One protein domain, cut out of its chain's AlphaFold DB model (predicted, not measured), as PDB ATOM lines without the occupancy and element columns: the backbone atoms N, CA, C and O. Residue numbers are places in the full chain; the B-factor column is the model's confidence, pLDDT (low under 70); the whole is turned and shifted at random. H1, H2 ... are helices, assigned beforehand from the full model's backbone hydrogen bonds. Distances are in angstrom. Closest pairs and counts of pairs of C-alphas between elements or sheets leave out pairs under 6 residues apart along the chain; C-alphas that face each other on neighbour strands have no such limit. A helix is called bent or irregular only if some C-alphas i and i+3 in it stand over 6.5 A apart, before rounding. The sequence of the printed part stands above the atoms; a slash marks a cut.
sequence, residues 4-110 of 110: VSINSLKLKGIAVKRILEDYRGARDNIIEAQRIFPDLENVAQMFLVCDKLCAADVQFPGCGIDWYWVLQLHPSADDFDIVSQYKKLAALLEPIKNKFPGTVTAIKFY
ATOM      1  N   VAL A   4     -63.697 -26.690 -32.743       48.94
ATOM      2  CA  VAL A   4     -62.461 -27.405 -32.399       48.94
ATOM      3  C   VAL A   4     -62.399 -28.797 -33.040       48.94
ATOM      4  O   VAL A   4     -61.340 -29.171 -33.538       48.94
ATOM      5  N   SER A   5     -63.512 -29.539 -33.115       55.59
ATOM      6  CA  SER A   5     -63.552 -30.912 -33.662       55.59
ATOM      7  C   SER A   5     -63.403 -30.969 -35.188       55.59
ATOM      8  O   SER A   5     -62.900 -31.946 -35.738       55.59
ATOM      9  N   ILE A   6     -63.820 -29.914 -35.892       52.09
ATOM     10  CA  ILE A   6     -63.753 -29.853 -37.358       52.09
ATOM     11  C   ILE A   6     -62.330 -29.504 -37.806       52.09
ATOM     12  O   ILE A   6     -61.791 -30.151 -38.704       52.09
ATOM     13  N   ASN A   7     -61.688 -28.531 -37.152       53.41
ATOM     14  CA  ASN A   7     -60.307 -28.158 -37.465       53.41
ATOM     15  C   ASN A   7     -59.312 -29.286 -37.159       53.41
ATOM     16  O   ASN A   7     -58.366 -29.486 -37.916       53.41
ATOM     17  N   SER A   8     -59.555 -30.061 -36.104       51.03
ATOM     18  CA  SER A   8     -58.715 -31.200 -35.714       51.03
ATOM     19  C   SER A   8     -58.794 -32.372 -36.697       51.03
ATOM     20  O   SER A   8     -57.760 -32.924 -37.067       51.03
ATOM     21  N   LEU A   9     -59.981 -32.702 -37.219       51.81
ATOM     22  CA  LEU A   9     -60.125 -33.685 -38.303       51.81
ATOM     23  C   LEU A   9     -59.464 -33.214 -39.606       51.81
ATOM     24  O   LEU A   9     -58.865 -34.012 -40.327       51.81
ATOM     25  N   LYS A  10     -59.534 -31.910 -39.893       52.88
ATOM     26  CA  LYS A  10     -58.917 -31.304 -41.080       52.88
ATOM     27  C   LYS A  10     -57.390 -31.309 -40.992       52.88
ATOM     28  O   LYS A  10     -56.737 -31.675 -41.962       52.88
ATOM     29  N   LEU A  11     -56.830 -30.976 -39.828       53.22
ATOM     30  CA  LEU A  11     -55.396 -31.073 -39.543       53.22
ATOM     31  C   LEU A  11     -54.910 -32.520 -39.614       53.22
ATOM     32  O   LEU A  11     -53.913 -32.780 -40.281       53.22
ATOM     33  N   LYS A  12     -55.660 -33.469 -39.035       55.25
ATOM     34  CA  LYS A  12     -55.383 -34.905 -39.176       55.25
ATOM     35  C   LYS A  12     -55.342 -35.310 -40.652       55.25
ATOM     36  O   LYS A  12     -54.390 -35.949 -41.070       55.25
ATOM     37  N   GLY A  13     -56.320 -34.887 -41.455       53.03
ATOM     38  CA  GLY A  13     -56.371 -35.171 -42.893       53.03
ATOM     39  C   GLY A  13     -55.247 -34.522 -43.713       53.03
ATOM     40  O   GLY A  13     -54.723 -35.152 -44.626       53.03
ATOM     41  N   ILE A  14     -54.844 -33.287 -43.393       53.88
ATOM     42  CA  ILE A  14     -53.747 -32.575 -44.075       53.88
ATOM     43  C   ILE A  14     -52.391 -33.183 -43.710       53.88
ATOM     44  O   ILE A  14     -51.577 -33.410 -44.606       53.88
ATOM     45  N   ALA A  15     -52.174 -33.493 -42.426       52.12
ATOM     46  CA  ALA A  15     -50.986 -34.195 -41.954       52.12
ATOM     47  C   ALA A  15     -50.841 -35.532 -42.684       52.12
ATOM     48  O   ALA A  15     -49.804 -35.770 -43.281       52.12
ATOM     49  N   VAL A  16     -51.922 -36.319 -42.742       52.31
ATOM     50  CA  VAL A  16     -52.048 -37.610 -43.445       52.31
ATOM     51  C   VAL A  16     -51.802 -37.491 -44.959       52.31
ATOM     52  O   VAL A  16     -51.167 -38.365 -45.541       52.31
ATOM     53  N   LYS A  17     -52.248 -36.414 -45.617       48.53
ATOM     54  CA  LYS A  17     -52.091 -36.238 -47.073       48.53
ATOM     55  C   LYS A  17     -50.670 -35.832 -47.492       48.53
ATOM     56  O   LYS A  17     -50.229 -36.253 -48.555       48.53
ATOM     57  N   ARG A  18     -49.942 -35.067 -46.666       51.78
ATOM     58  CA  ARG A  18     -48.545 -34.652 -46.938       51.78
ATOM     59  C   ARG A  18     -47.510 -35.767 -46.758       51.78
ATOM     60  O   ARG A  18     -46.403 -35.649 -47.270       51.78
ATOM     61  N   ILE A  19     -47.883 -36.861 -46.093       53.94
ATOM     62  CA  ILE A  19     -46.989 -38.001 -45.816       53.94
ATOM     63  C   ILE A  19     -46.484 -38.670 -47.083       53.94
ATOM     64  O   ILE A  19     -45.413 -39.246 -47.059       53.94
ATOM     65  N   LEU A  20     -47.221 -38.583 -48.187       53.91
ATOM     66  CA  LEU A  20     -46.839 -39.231 -49.441       53.91
ATOM     67  C   LEU A  20     -45.830 -38.422 -50.275       53.91
ATOM     68  O   LEU A  20     -45.291 -38.965 -51.232       53.91
ATOM     69  N   GLU A  21     -45.591 -37.152 -49.933       62.47
ATOM     70  CA  GLU A  21     -44.737 -36.231 -50.705       62.47
ATOM     71  C   GLU A  21     -43.527 -35.727 -49.898       62.47
ATOM     72  O   GLU A  21     -42.501 -35.397 -50.484       62.47
ATOM     73  N   ASP A  22     -43.625 -35.686 -48.564       78.81
ATOM     74  CA  ASP A  22     -42.540 -35.284 -47.662       78.81
ATOM     75  C   ASP A  22     -42.572 -36.120 -46.372       78.81
ATOM     76  O   ASP A  22     -43.249 -35.793 -45.392       78.81
ATOM     77  N   TYR A  23     -41.822 -37.224 -46.365       77.38
ATOM     78  CA  TYR A  23     -41.737 -38.135 -45.222       77.38
ATOM     79  C   TYR A  23     -41.051 -37.506 -43.995       77.38
ATOM     80  O   TYR A  23     -41.347 -37.895 -42.863       77.38
ATOM     81  N   ARG A  24     -40.175 -36.506 -44.187       75.75
ATOM     82  CA  ARG A  24     -39.526 -35.784 -43.075       75.75
ATOM     83  C   ARG A  24     -40.504 -34.798 -42.448       75.75
ATOM     84  O   ARG A  24     -40.701 -34.830 -41.239       75.75
ATOM     85  N   GLY A  25     -41.208 -34.018 -43.264       79.12
ATOM     86  CA  GLY A  25     -42.297 -33.161 -42.799       79.12
ATOM     87  C   GLY A  25     -43.443 -33.956 -42.166       79.12
ATOM     88  O   GLY A  25     -44.068 -33.499 -41.209       79.12
ATOM     89  N   ALA A  26     -43.709 -35.181 -42.628       81.44
ATOM     90  CA  ALA A  26     -44.660 -36.092 -41.988       81.44
ATOM     91  C   ALA A  26     -44.265 -36.435 -40.549       81.44
ATOM     92  O   ALA A  26     -45.121 -36.436 -39.666       81.44
ATOM     93  N   ARG A  27     -42.971 -36.672 -40.312       82.94
ATOM     94  CA  ARG A  27     -42.412 -36.947 -38.987       82.94
ATOM     95  C   ARG A  27     -42.688 -35.798 -38.018       82.94
ATOM     96  O   ARG A  27     -43.212 -36.032 -36.931       82.94
ATOM     97  N   ASP A  28     -42.426 -34.564 -38.438       84.50
ATOM     98  CA  ASP A  28     -42.679 -33.371 -37.620       84.50
ATOM     99  C   ASP A  28     -44.177 -33.171 -37.348       84.50
ATOM    100  O   ASP A  28     -44.584 -32.846 -36.231       84.50
ATOM    101  N   ASN A  29     -45.028 -33.457 -38.338       82.38
ATOM    102  CA  ASN A  29     -46.479 -33.408 -38.163       82.38
ATOM    103  C   ASN A  29     -46.996 -34.473 -37.183       82.38
ATOM    104  O   ASN A  29     -47.957 -34.202 -36.466       82.38
ATOM    105  N   ILE A  30     -46.391 -35.667 -37.128       85.31
ATOM    106  CA  ILE A  30     -46.737 -36.696 -36.132       85.31
ATOM    107  C   ILE A  30     -46.388 -36.206 -34.723       85.31
ATOM    108  O   ILE A  30     -47.203 -36.370 -33.818       85.31
ATOM    109  N   ILE A  31     -45.222 -35.570 -34.544       86.94
ATOM    110  CA  ILE A  31     -44.812 -34.987 -33.255       86.94
ATOM    111  C   ILE A  31     -45.835 -33.942 -32.803       86.94
ATOM    112  O   ILE A  31     -46.331 -33.999 -31.676       86.94
ATOM    113  N   GLU A  32     -46.208 -33.018 -33.692       85.62
ATOM    114  CA  GLU A  32     -47.189 -31.984 -33.364       85.62
ATOM    115  C   GLU A  32     -48.586 -32.576 -33.115       85.62
ATOM    116  O   GLU A  32     -49.282 -32.175 -32.181       85.62
ATOM    117  N   ALA A  33     -48.990 -33.589 -33.887       82.00
ATOM    118  CA  ALA A  33     -50.252 -34.286 -33.675       82.00
ATOM    119  C   ALA A  33     -50.287 -35.008 -32.321       82.00
ATOM    120  O   ALA A  33     -51.305 -34.935 -31.640       82.00
ATOM    121  N   GLN A  34     -49.197 -35.652 -31.897       87.50
ATOM    122  CA  GLN A  34     -49.108 -36.288 -30.581       87.50
ATOM    123  C   GLN A  34     -49.134 -35.256 -29.447       87.50
ATOM    124  O   GLN A  34     -49.737 -35.495 -28.404       87.50
ATOM    125  N   ARG A  35     -48.533 -34.077 -29.650       86.56
ATOM    126  CA  ARG A  35     -48.590 -32.974 -28.680       86.56
ATOM    127  C   ARG A  35     -50.019 -32.466 -28.468       86.56
ATOM    128  O   ARG A  35     -50.394 -32.147 -27.343       86.56
ATOM    129  N   ILE A  36     -50.808 -32.376 -29.542       88.94
ATOM    130  CA  ILE A  36     -52.214 -31.936 -29.497       88.94
ATOM    131  C   ILE A  36     -53.141 -33.069 -29.025       88.94
ATOM    132  O   ILE A  36     -54.118 -32.811 -28.322       88.94
ATOM    133  N   PHE A  37     -52.835 -34.314 -29.394       83.75
ATOM    134  CA  PHE A  37     -53.593 -35.520 -29.060       83.75
ATOM    135  C   PHE A  37     -52.678 -36.538 -28.364       83.75
ATOM    136  O   PHE A  37     -52.156 -37.438 -29.026       83.75
ATOM    137  N   PRO A  38     -52.492 -36.435 -27.035       88.06
ATOM    138  CA  PRO A  38     -51.626 -37.355 -26.294       88.06
ATOM    139  C   PRO A  38     -52.018 -38.832 -26.451       88.06
ATOM    140  O   PRO A  38     -51.146 -39.696 -26.472       88.06
ATOM    141  N   ASP A  39     -53.312 -39.107 -26.649       87.69
ATOM    142  CA  ASP A  39     -53.870 -40.452 -26.846       87.69
ATOM    143  C   ASP A  39     -53.818 -40.930 -28.311       87.69
ATOM    144  O   ASP A  39     -54.529 -41.858 -28.703       87.69
ATOM    145  N   LEU A  40     -53.025 -40.277 -29.168       85.94
ATOM    146  CA  LEU A  40     -52.876 -40.685 -30.559       85.94
ATOM    147  C   LEU A  40     -52.285 -42.099 -30.630       85.94
ATOM    148  O   LEU A  40     -51.119 -42.341 -30.320       85.94
ATOM    149  N   GLU A  41     -53.104 -43.046 -31.068       87.50
ATOM    150  CA  GLU A  41     -52.681 -44.433 -31.202       87.50
ATOM    151  C   GLU A  41     -51.700 -44.630 -32.366       87.50
ATOM    152  O   GLU A  41     -51.816 -44.016 -33.429       87.50
ATOM    153  N   ASN A  42     -50.816 -45.615 -32.209       89.50
ATOM    154  CA  ASN A  42     -49.893 -46.108 -33.233       89.50
ATOM    155  C   ASN A  42     -48.801 -45.127 -33.696       89.50
ATOM    156  O   ASN A  42     -48.227 -45.305 -34.770       89.50
ATOM    157  N   VAL A  43     -48.484 -44.106 -32.897       88.88
ATOM    158  CA  VAL A  43     -47.451 -43.105 -33.219       88.88
ATOM    159  C   VAL A  43     -46.101 -43.744 -33.567       88.88
ATOM    160  O   VAL A  43     -45.469 -43.349 -34.543       88.88
ATOM    161  N   ALA A  44     -45.681 -44.776 -32.831       89.06
ATOM    162  CA  ALA A  44     -44.433 -45.488 -33.111       89.06
ATOM    163  C   ALA A  44     -44.434 -46.149 -34.503       89.06
ATOM    164  O   ALA A  44     -43.451 -46.067 -35.235       89.06
ATOM    165  N   GLN A  45     -45.550 -46.763 -34.898       91.56
ATOM    166  CA  GLN A  45     -45.709 -47.368 -36.218       91.56
ATOM    167  C   GLN A  45     -45.758 -46.303 -37.320       91.56
ATOM    168  O   GLN A  45     -45.205 -46.517 -38.393       91.56
ATOM    169  N   MET A  46     -46.373 -45.145 -37.060       90.06
ATOM    170  CA  MET A  46     -46.367 -44.020 -38.003       90.06
ATOM    171  C   MET A  46     -44.945 -43.501 -38.243       90.06
ATOM    172  O   MET A  46     -44.557 -43.310 -39.394       90.06
ATOM    173  N   PHE A  47     -44.141 -43.357 -37.181       88.31
ATOM    174  CA  PHE A  47     -42.721 -43.025 -37.314       88.31
ATOM    175  C   PHE A  47     -41.964 -44.071 -38.121       88.31
ATOM    176  O   PHE A  47     -41.220 -43.706 -39.025       88.31
ATOM    177  N   LEU A  48     -42.218 -45.357 -37.873       90.19
ATOM    178  CA  LEU A  48     -41.581 -46.432 -38.623       90.19
ATOM    179  C   LEU A  48     -41.888 -46.357 -40.129       90.19
ATOM    180  O   LEU A  48     -40.990 -46.563 -40.943       90.19
ATOM    181  N   VAL A  49     -43.129 -46.034 -40.512       89.06
ATOM    182  CA  VAL A  49     -43.495 -45.816 -41.924       89.06
ATOM    183  C   VAL A  49     -42.718 -44.637 -42.510       89.06
ATOM    184  O   VAL A  49     -42.155 -44.771 -43.596       89.06
ATOM    185  N   CYS A  50     -42.656 -43.504 -41.803       87.88
ATOM    186  CA  CYS A  50     -41.925 -42.318 -42.258       87.88
ATOM    187  C   CYS A  50     -40.423 -42.584 -42.404       87.88
ATOM    188  O   CYS A  50     -39.857 -42.288 -43.451       87.88
ATOM    189  N   ASP A  51     -39.787 -43.173 -41.393       86.00
ATOM    190  CA  ASP A  51     -38.349 -43.451 -41.392       86.00
ATOM    191  C   ASP A  51     -37.980 -44.438 -42.508       86.00
ATOM    192  O   ASP A  51     -37.004 -44.231 -43.229       86.00
ATOM    193  N   LYS A  52     -38.806 -45.473 -42.713       84.94
ATOM    194  CA  LYS A  52     -38.594 -46.461 -43.770       84.94
ATOM    195  C   LYS A  52     -38.690 -45.850 -45.167       84.94
ATOM    196  O   LYS A  52     -37.835 -46.112 -46.011       84.94
ATOM    197  N   LEU A  53     -39.727 -45.057 -45.423       86.06
ATOM    198  CA  LEU A  53     -39.923 -44.430 -46.730       86.06
ATOM    199  C   LEU A  53     -38.890 -43.325 -46.990       86.06
ATOM    200  O   LEU A  53     -38.414 -43.222 -48.114       86.06
ATOM    201  N   CYS A  54     -38.461 -42.587 -45.958       85.12
ATOM    202  CA  CYS A  54     -37.298 -41.697 -46.030       85.12
ATOM    203  C   CYS A  54     -36.037 -42.446 -46.476       85.12
ATOM    204  O   CYS A  54     -35.353 -41.990 -47.384       85.12
ATOM    205  N   ALA A  55     -35.721 -43.577 -45.836       82.69
ATOM    206  CA  ALA A  55     -34.526 -44.353 -46.160       82.69
ATOM    207  C   ALA A  55     -34.590 -44.934 -47.583       82.69
ATOM    208  O   ALA A  55     -33.596 -44.909 -48.301       82.69
ATOM    209  N   ALA A  56     -35.767 -45.397 -48.018       80.88
ATOM    210  CA  ALA A  56     -35.972 -45.922 -49.369       80.88
ATOM    211  C   ALA A  56     -35.903 -44.841 -50.469       80.88
ATOM    212  O   ALA A  56     -35.584 -45.158 -51.616       80.88
ATOM    213  N   ASP A  57     -36.199 -43.581 -50.133       79.88
ATOM    214  CA  ASP A  57     -36.111 -42.436 -51.047       79.88
ATOM    215  C   ASP A  57     -34.662 -41.945 -51.238       79.88
ATOM    216  O   ASP A  57     -34.325 -41.332 -52.253       79.88
ATOM    217  N   VAL A  58     -33.760 -42.262 -50.301       75.50
ATOM    218  CA  VAL A  58     -32.332 -41.963 -50.451       75.50
ATOM    219  C   VAL A  58     -31.675 -43.016 -51.338       75.50
ATOM    220  O   VAL A  58     -31.262 -44.082 -50.887       75.50
ATOM    221  N   GLN A  59     -31.543 -42.690 -52.621       68.56
ATOM    222  CA  GLN A  59     -30.744 -43.472 -53.560       68.56
ATOM    223  C   GLN A  59     -29.353 -42.866 -53.708       68.56
ATOM    224  O   GLN A  59     -29.194 -41.700 -54.079       68.56
ATOM    225  N   PHE A  60     -28.332 -43.680 -53.468       68.19
ATOM    226  CA  PHE A  60     -26.959 -43.306 -53.774       68.19
ATOM    227  C   PHE A  60     -26.672 -43.617 -55.250       68.19
ATOM    228  O   PHE A  60     -26.882 -44.761 -55.675       68.19
ATOM    229  N   PRO A  61     -26.189 -42.645 -56.052       73.06
ATOM    230  CA  PRO A  61     -25.860 -42.877 -57.455       73.06
ATOM    231  C   PRO A  61     -24.936 -44.092 -57.619       73.06
ATOM    232  O   PRO A  61     -23.842 -44.130 -57.064       73.06
ATOM    233  N   GLY A  62     -25.398 -45.102 -58.359       74.62
ATOM    234  CA  GLY A  62     -24.650 -46.339 -58.617       74.62
ATOM    235  C   GLY A  62     -24.660 -47.397 -57.502       74.62
ATOM    236  O   GLY A  62     -24.180 -48.496 -57.751       74.62
ATOM    237  N   CYS A  63     -25.220 -47.117 -56.317       72.56
ATOM    238  CA  CYS A  63     -25.294 -48.076 -55.198       72.56
ATOM    239  C   CYS A  63     -26.716 -48.588 -54.904       72.56
ATOM    240  O   CYS A  63     -26.868 -49.623 -54.262       72.56
ATOM    241  N   GLY A  64     -27.760 -47.915 -55.400       77.69
ATOM    242  CA  GLY A  64     -29.146 -48.318 -55.146       77.69
ATOM    243  C   GLY A  64     -29.611 -47.975 -53.726       77.69
ATOM    244  O   GLY A  64     -29.161 -46.986 -53.147       77.69
ATOM    245  N   ILE A  65     -30.555 -48.763 -53.202       79.94
ATOM    246  CA  ILE A  65     -31.158 -48.585 -51.871       79.94
ATOM    247  C   ILE A  65     -30.276 -49.250 -50.808       79.94
ATOM    248  O   ILE A  65     -29.894 -50.411 -50.954       79.94
ATOM    249  N   ASP A  66     -30.016 -48.542 -49.708       84.44
ATOM    250  CA  ASP A  66     -29.369 -49.112 -48.523       84.44
ATOM    251  C   ASP A  66     -30.390 -49.889 -47.674       84.44
ATOM    252  O   ASP A  66     -31.124 -49.334 -46.852       84.44
ATOM    253  N   TRP A  67     -30.449 -51.205 -47.885       84.19
ATOM    254  CA  TRP A  67     -31.382 -52.083 -47.178       84.19
ATOM    255  C   TRP A  67     -31.098 -52.214 -45.678       84.19
ATOM    256  O   TRP A  67     -32.036 -52.430 -44.909       84.19
ATOM    257  N   TYR A  68     -29.849 -52.036 -45.240       88.00
ATOM    258  CA  TYR A  68     -29.518 -52.040 -43.813       88.00
ATOM    259  C   TYR A  68     -30.112 -50.809 -43.141       88.00
ATOM    260  O   TYR A  68     -30.749 -50.927 -42.094       88.00
ATOM    261  N   TRP A  69     -30.016 -49.646 -43.785       85.81
ATOM    262  CA  TRP A  69     -30.666 -48.441 -43.284       85.81
ATOM    263  C   TRP A  69     -32.198 -48.568 -43.278       85.81
ATOM    264  O   TRP A  69     -32.836 -48.259 -42.270       85.81
ATOM    265  N   VAL A  70     -32.791 -49.110 -44.348       84.62
ATOM    266  CA  VAL A  70     -34.244 -49.355 -44.452       84.62
ATOM    267  C   VAL A  70     -34.761 -50.303 -43.361       84.62
ATOM    268  O   VAL A  70     -35.855 -50.094 -42.830       84.62
ATOM    269  N   LEU A  71     -33.994 -51.337 -43.007       88.75
ATOM    270  CA  LEU A  71     -34.340 -52.295 -41.949       88.75
ATOM    271  C   LEU A  71     -33.901 -51.846 -40.547       88.75
ATOM    272  O   LEU A  71     -34.250 -52.502 -39.563       88.75
ATOM    273  N   GLN A  72     -33.197 -50.713 -40.445       89.94
ATOM    274  CA  GLN A  72     -32.600 -50.195 -39.211       89.94
ATOM    275  C   GLN A  72     -31.621 -51.196 -38.575       89.94
ATOM    276  O   GLN A  72     -31.631 -51.422 -37.364       89.94
ATOM    277  N   LEU A  73     -30.791 -51.817 -39.411       92.31
ATOM    278  CA  LEU A  73     -29.769 -52.785 -39.031       92.31
ATOM    279  C   LEU A  73     -28.368 -52.209 -39.222       92.31
ATOM    280  O   LEU A  73     -28.133 -51.323 -40.041       92.31
ATOM    281  N   HIS A  74     -27.418 -52.749 -38.464       94.12
ATOM    282  CA  HIS A  74     -26.006 -52.476 -38.692       94.12
ATOM    283  C   HIS A  74     -25.525 -53.235 -39.946       94.12
ATOM    284  O   HIS A  74     -25.975 -54.360 -40.156       94.12
ATOM    285  N   PRO A  75     -24.567 -52.709 -40.736       91.25
ATOM    286  CA  PRO A  75     -24.028 -53.409 -41.912       91.25
ATOM    287  C   PRO A  75     -23.348 -54.758 -41.626       91.25
ATOM    288  O   PRO A  75     -23.010 -55.480 -42.555       91.25
ATOM    289  N   SER A  76     -23.103 -55.088 -40.354       95.00
ATOM    290  CA  SER A  76     -22.583 -56.397 -39.931       95.00
ATOM    291  C   SER A  76     -23.675 -57.415 -39.589       95.00
ATOM    292  O   SER A  76     -23.338 -58.476 -39.070       95.00
ATOM    293  N   ALA A  77     -24.953 -57.064 -39.759       95.62
ATOM    294  CA  ALA A  77     -26.073 -57.967 -39.523       95.62
ATOM    295  C   ALA A  77     -26.012 -59.150 -40.493       95.62
ATOM    296  O   ALA A  77     -25.683 -58.974 -41.668       95.62
ATOM    297  N   ASP A  78     -26.324 -60.341 -39.992       95.12
ATOM    298  CA  ASP A  78     -26.355 -61.550 -40.807       95.12
ATOM    299  C   ASP A  78     -27.750 -61.809 -41.410       95.12
ATOM    300  O   ASP A  78     -28.719 -61.077 -41.181       95.12
ATOM    301  N   ASP A  79     -27.866 -62.876 -42.202       92.94
ATOM    302  CA  ASP A  79     -29.129 -63.252 -42.844       92.94
ATOM    303  C   ASP A  79     -30.248 -63.531 -41.826       92.94
ATOM    304  O   ASP A  79     -31.429 -63.286 -42.103       92.94
ATOM    305  N   PHE A  80     -29.906 -64.034 -40.636       95.62
ATOM    306  CA  PHE A  80     -30.880 -64.304 -39.587       95.62
ATOM    307  C   PHE A  80     -31.417 -62.998 -38.992       95.62
ATOM    308  O   PHE A  80     -32.636 -62.855 -38.848       95.62
ATOM    309  N   ASP A  81     -30.540 -62.034 -38.713       95.44
ATOM    310  CA  ASP A  81     -30.908 -60.697 -38.246       95.44
ATOM    311  C   ASP A  81     -31.828 -59.995 -39.249       95.44
ATOM    312  O   ASP A  81     -32.874 -59.455 -38.870       95.44
ATOM    313  N   ILE A  82     -31.490 -60.069 -40.541       92.38
ATOM    314  CA  ILE A  82     -32.277 -59.487 -41.635       92.38
ATOM    315  C   ILE A  82     -33.681 -60.097 -41.676       92.38
ATOM    316  O   ILE A  82     -34.677 -59.369 -41.634       92.38
ATOM    317  N   VAL A  83     -33.793 -61.430 -41.702       93.50
ATOM    318  CA  VAL A  83     -35.090 -62.125 -41.765       93.50
ATOM    319  C   VAL A  83     -35.922 -61.895 -40.500       93.50
ATOM    320  O   VAL A  83     -37.147 -61.745 -40.573       93.50
ATOM    321  N   SER A  84     -35.286 -61.868 -39.331       95.25
ATOM    322  CA  SER A  84     -35.951 -61.612 -38.052       95.25
ATOM    323  C   SER A  84     -36.522 -60.192 -38.004       95.25
ATOM    324  O   SER A  84     -37.713 -59.995 -37.735       95.25
ATOM    325  N   GLN A  85     -35.702 -59.202 -38.359       93.94
ATOM    326  CA  GLN A  85     -36.096 -57.800 -38.373       93.94
ATOM    327  C   GLN A  85     -37.167 -57.523 -39.433       93.94
ATOM    328  O   GLN A  85     -38.151 -56.849 -39.133       93.94
ATOM    329  N   TYR A  86     -37.055 -58.113 -40.626       89.25
ATOM    330  CA  TYR A  86     -38.103 -58.086 -41.648       89.25
ATOM    331  C   TYR A  86     -39.462 -58.488 -41.060       89.25
ATOM    332  O   TYR A  86     -40.436 -57.732 -41.133       89.25
ATOM    333  N   LYS A  87     -39.527 -59.665 -40.420       91.88
ATOM    334  CA  LYS A  87     -40.788 -60.226 -39.908       91.88
ATOM    335  C   LYS A  87     -41.368 -59.348 -38.811       91.88
ATOM    336  O   LYS A  87     -42.574 -59.105 -38.787       91.88
ATOM    337  N   LYS A  88     -40.502 -58.848 -37.928       92.62
ATOM    338  CA  LYS A  88     -40.877 -57.936 -36.848       92.62
ATOM    339  C   LYS A  88     -41.492 -56.651 -37.394       92.62
ATOM    340  O   LYS A  88     -42.567 -56.257 -36.952       92.62
ATOM    341  N   LEU A  89     -40.831 -56.001 -38.347       90.06
ATOM    342  CA  LEU A  89     -41.300 -54.728 -38.880       90.06
ATOM    343  C   LEU A  89     -42.598 -54.890 -39.691       90.06
ATOM    344  O   LEU A  89     -43.521 -54.097 -39.518       90.06
ATOM    345  N   ALA A  90     -42.724 -55.953 -40.492       87.88
ATOM    346  CA  ALA A  90     -43.970 -56.270 -41.192       87.88
ATOM    347  C   ALA A  90     -45.139 -56.482 -40.208       87.88
ATOM    348  O   ALA A  90     -46.205 -55.886 -40.371       87.88
ATOM    349  N   ALA A  91     -44.920 -57.252 -39.136       91.44
ATOM    350  CA  ALA A  91     -45.928 -57.485 -38.102       91.44
ATOM    351  C   ALA A  91     -46.345 -56.201 -37.360       91.44
ATOM    352  O   ALA A  91     -47.506 -56.066 -36.978       91.44
ATOM    353  N   LEU A  92     -45.426 -55.244 -37.176       91.75
ATOM    354  CA  LEU A  92     -45.731 -53.947 -36.563       91.75
ATOM    355  C   LEU A  92     -46.600 -53.056 -37.457       91.75
ATOM    356  O   LEU A  92     -47.420 -52.299 -36.939       91.75
ATOM    357  N   LEU A  93     -46.426 -53.125 -38.780       90.94
ATOM    358  CA  LEU A  93     -47.139 -52.266 -39.729       90.94
ATOM    359  C   LEU A  93     -48.496 -52.830 -40.168       90.94
ATOM    360  O   LEU A  93     -49.403 -52.062 -40.497       90.94
ATOM    361  N   GLU A  94     -48.675 -54.149 -40.127       89.88
ATOM    362  CA  GLU A  94     -49.909 -54.813 -40.563       89.88
ATOM    363  C   GLU A  94     -51.200 -54.248 -39.914       89.88
ATOM    364  O   GLU A  94     -52.163 -53.983 -40.644       89.88
ATOM    365  N   PRO A  95     -51.251 -53.945 -38.595       91.81
ATOM    366  CA  PRO A  95     -52.451 -53.404 -37.943       91.81
ATOM    367  C   PRO A  95     -52.849 -51.991 -38.401       91.81
ATOM    368  O   PRO A  95     -53.997 -51.575 -38.197       91.81
ATOM    369  N   ILE A  96     -51.920 -51.237 -38.998       89.00
ATOM    370  CA  ILE A  96     -52.130 -49.838 -39.395       89.00
ATOM    371  C   ILE A  96     -52.202 -49.627 -40.911       89.00
ATOM    372  O   ILE A  96     -52.419 -48.496 -41.350       89.00
ATOM    373  N   LYS A  97     -52.128 -50.696 -41.718       86.50
ATOM    374  CA  LYS A  97     -52.078 -50.624 -43.193       86.50
ATOM    375  C   LYS A  97     -53.185 -49.797 -43.852       86.50
ATOM    376  O   LYS A  97     -52.941 -49.138 -44.855       86.50
ATOM    377  N   ASN A  98     -54.376 -49.788 -43.250       85.25
ATOM    378  CA  ASN A  98     -55.545 -49.038 -43.729       85.25
ATOM    379  C   ASN A  98     -55.810 -47.745 -42.934       85.25
ATOM    380  O   ASN A  98     -56.765 -47.032 -43.223       85.25
ATOM    381  N   LYS A  99     -55.014 -47.470 -41.894       83.19
ATOM    382  CA  LYS A  99     -55.208 -46.345 -40.965       83.19
ATOM    383  C   LYS A  99     -54.248 -45.190 -41.232       83.19
ATOM    384  O   LYS A  99     -54.556 -44.056 -40.875       83.19
ATOM    385  N   PHE A 100     -53.099 -45.477 -41.840       82.12
ATOM    386  CA  PHE A 100     -52.048 -44.499 -42.087       82.12
ATOM    387  C   PHE A 100     -51.513 -44.618 -43.525       82.12
ATOM    388  O   PHE A 100     -51.121 -45.717 -43.938       82.12
ATOM    389  N   PRO A 101     -51.506 -43.531 -44.318       82.31
ATOM    390  CA  PRO A 101     -50.988 -43.543 -45.684       82.31
ATOM    391  C   PRO A 101     -49.525 -43.949 -45.752       82.31
ATOM    392  O   PRO A 101     -48.766 -43.764 -44.810       82.31
ATOM    393  N   GLY A 102     -49.131 -44.523 -46.883       80.62
ATOM    394  CA  GLY A 102     -47.763 -44.992 -47.079       80.62
ATOM    395  C   GLY A 102     -47.460 -46.316 -46.379       80.62
ATOM    396  O   GLY A 102     -46.518 -46.978 -46.786       80.62
ATOM    397  N   THR A 103     -48.277 -46.788 -45.428       84.44
ATOM    398  CA  THR A 103     -48.022 -48.065 -44.736       84.44
ATOM    399  C   THR A 103     -47.956 -49.250 -45.698       84.44
ATOM    400  O   THR A 103     -47.035 -50.052 -45.617       84.44
ATOM    401  N   VAL A 104     -48.886 -49.354 -46.654       84.50
ATOM    402  CA  VAL A 104     -48.848 -50.428 -47.667       84.50
ATOM    403  C   VAL A 104     -47.574 -50.341 -48.513       84.50
ATOM    404  O   VAL A 104     -46.976 -51.364 -48.827       84.50
ATOM    405  N   THR A 105     -47.134 -49.132 -48.864       84.06
ATOM    406  CA  THR A 105     -45.880 -48.910 -49.598       84.06
ATOM    407  C   THR A 105     -44.667 -49.290 -48.747       84.06
ATOM    408  O   THR A 105     -43.796 -50.009 -49.221       84.06
ATOM    409  N   ALA A 106     -44.640 -48.895 -47.474       83.31
ATOM    410  CA  ALA A 106     -43.601 -49.275 -46.527       83.31
ATOM    411  C   ALA A 106     -43.544 -50.797 -46.357       83.31
ATOM    412  O   ALA A 106     -42.456 -51.357 -46.344       83.31
ATOM    413  N   ILE A 107     -44.689 -51.487 -46.327       83.75
ATOM    414  CA  ILE A 107     -44.732 -52.954 -46.298       83.75
ATOM    415  C   ILE A 107     -44.163 -53.570 -47.591       83.75
ATOM    416  O   ILE A 107     -43.536 -54.617 -47.535       83.75
ATOM    417  N   LYS A 108     -44.320 -52.928 -48.754       79.94
ATOM    418  CA  LYS A 108     -43.771 -53.433 -50.029       79.94
ATOM    419  C   LYS A 108     -42.260 -53.278 -50.168       79.94
ATOM    420  O   LYS A 108     -41.655 -54.031 -50.914       79.94
ATOM    421  N   PHE A 109     -41.653 -52.320 -49.472       69.06
ATOM    422  CA  PHE A 109     -40.193 -52.206 -49.375       69.06
ATOM    423  C   PHE A 109     -39.597 -53.248 -48.408       69.06
ATOM    424  O   PHE A 109     -38.593 -52.976 -47.759       69.06
ATOM    425  N   TYR A 110     -40.274 -54.367 -48.158       57.31
ATOM    426  CA  TYR A 110     -39.735 -55.498 -47.408       57.31
ATOM    427  C   TYR A 110     -39.414 -56.612 -48.398       57.31
ATOM    428  O   TYR A 110     -40.329 -56.983 -49.169       57.31
TER     429      TYR A 110
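AT A GLANCE: This is residues 4 to 110 of the 110 residues of the protein "DnaJ domain-containing protein" of Cinnamomum micranthum f. kanehirae (UniProt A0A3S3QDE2). Three helices, H1, H2 and H3, follow one another side by side in a zigzag of two helical hairpins; H3, in the middle of the domain, then makes a V with the long helix H5, and the short helices H4 and H6 fill the space between the two arms of the V. H1 meets only H2 and makes one far end of an elongated outline of 50 by 29 by 21 A. The printed part has 107 residues, with six named helices, H1 to H6, in order along the chain and no named strand; the class is all helix. By its radius of gyration of the C-alphas, 15.0 A, the whole is compact.

HOW THE PARTS SIT: H1, residues 4 to 18, touches H2, residues 23 to 36, with residues 12 to 18 alone; the closest C-alphas, those of Ala 15 and Asn 29, are 5.9 A apart. This hairpin has a shallow tilt of 19 degrees, opposite ways. H2 and H3, residues 43 to 57, form the next hairpin, at a shallow tilt of 13 degrees, with the C-alphas of Tyr 23 and Cys 50 closest at 5.1 A. H3 is the hub, touching four helices. It touches H4, residues 67 to 71, closest at the C-alphas of Lys 52 and Val 70, 5.3 A. It touches H5, residues 79 to 96, at a steep tilt of 57 degrees, closest at the C-alphas of Gln 45 and Leu 93, 6.2 A. H6, residues 103 to 108, touches H3 at a steep tilt of 46 degrees, closest at the C-alphas of Val 49 and Ala 106, 5.8 A. H5 and H6 form a hairpin at a shallow tilt of 30 degrees, with the C-alphas of Ala 90 and Ile 107 closest at 6.1 A. H4 also touches H5, closest at the C-alphas of Leu 71 and Gln 85, 6.8 A. H1 and H3 are apart. Every O i to N i+4 pair is within hydrogen-bond range in H1, H2, H3, H4 and H6, and 12 of 14 are in H5.

IN THESE COORDINATES: H1 begins at C-alpha 4, (-62.461, -27.405, -32.399), and is 21.4 A long; H2 is 19.9 A and H3 21.1 A. Residues 59 to 60 pair antiparallel with residues 64 to 65. H5, 26.8 A long, begins at C-alpha 79, (-29.129, -63.252, -42.844); it is irregular, but only just, with C-alphas 92 and 95 6.9 A apart. H6 ends at C-alpha 108, (-43.771, -53.433, -50.029).

THE WHOLE: The two C-alphas farthest apart, those of Val 4 and Asp 78, are 50.4 A apart. The printed part has no cut and no long link. The mean pLDDT of the printed part is 80.1; residues 4 to 21, 59 to 60 and 109 to 110 are under 70.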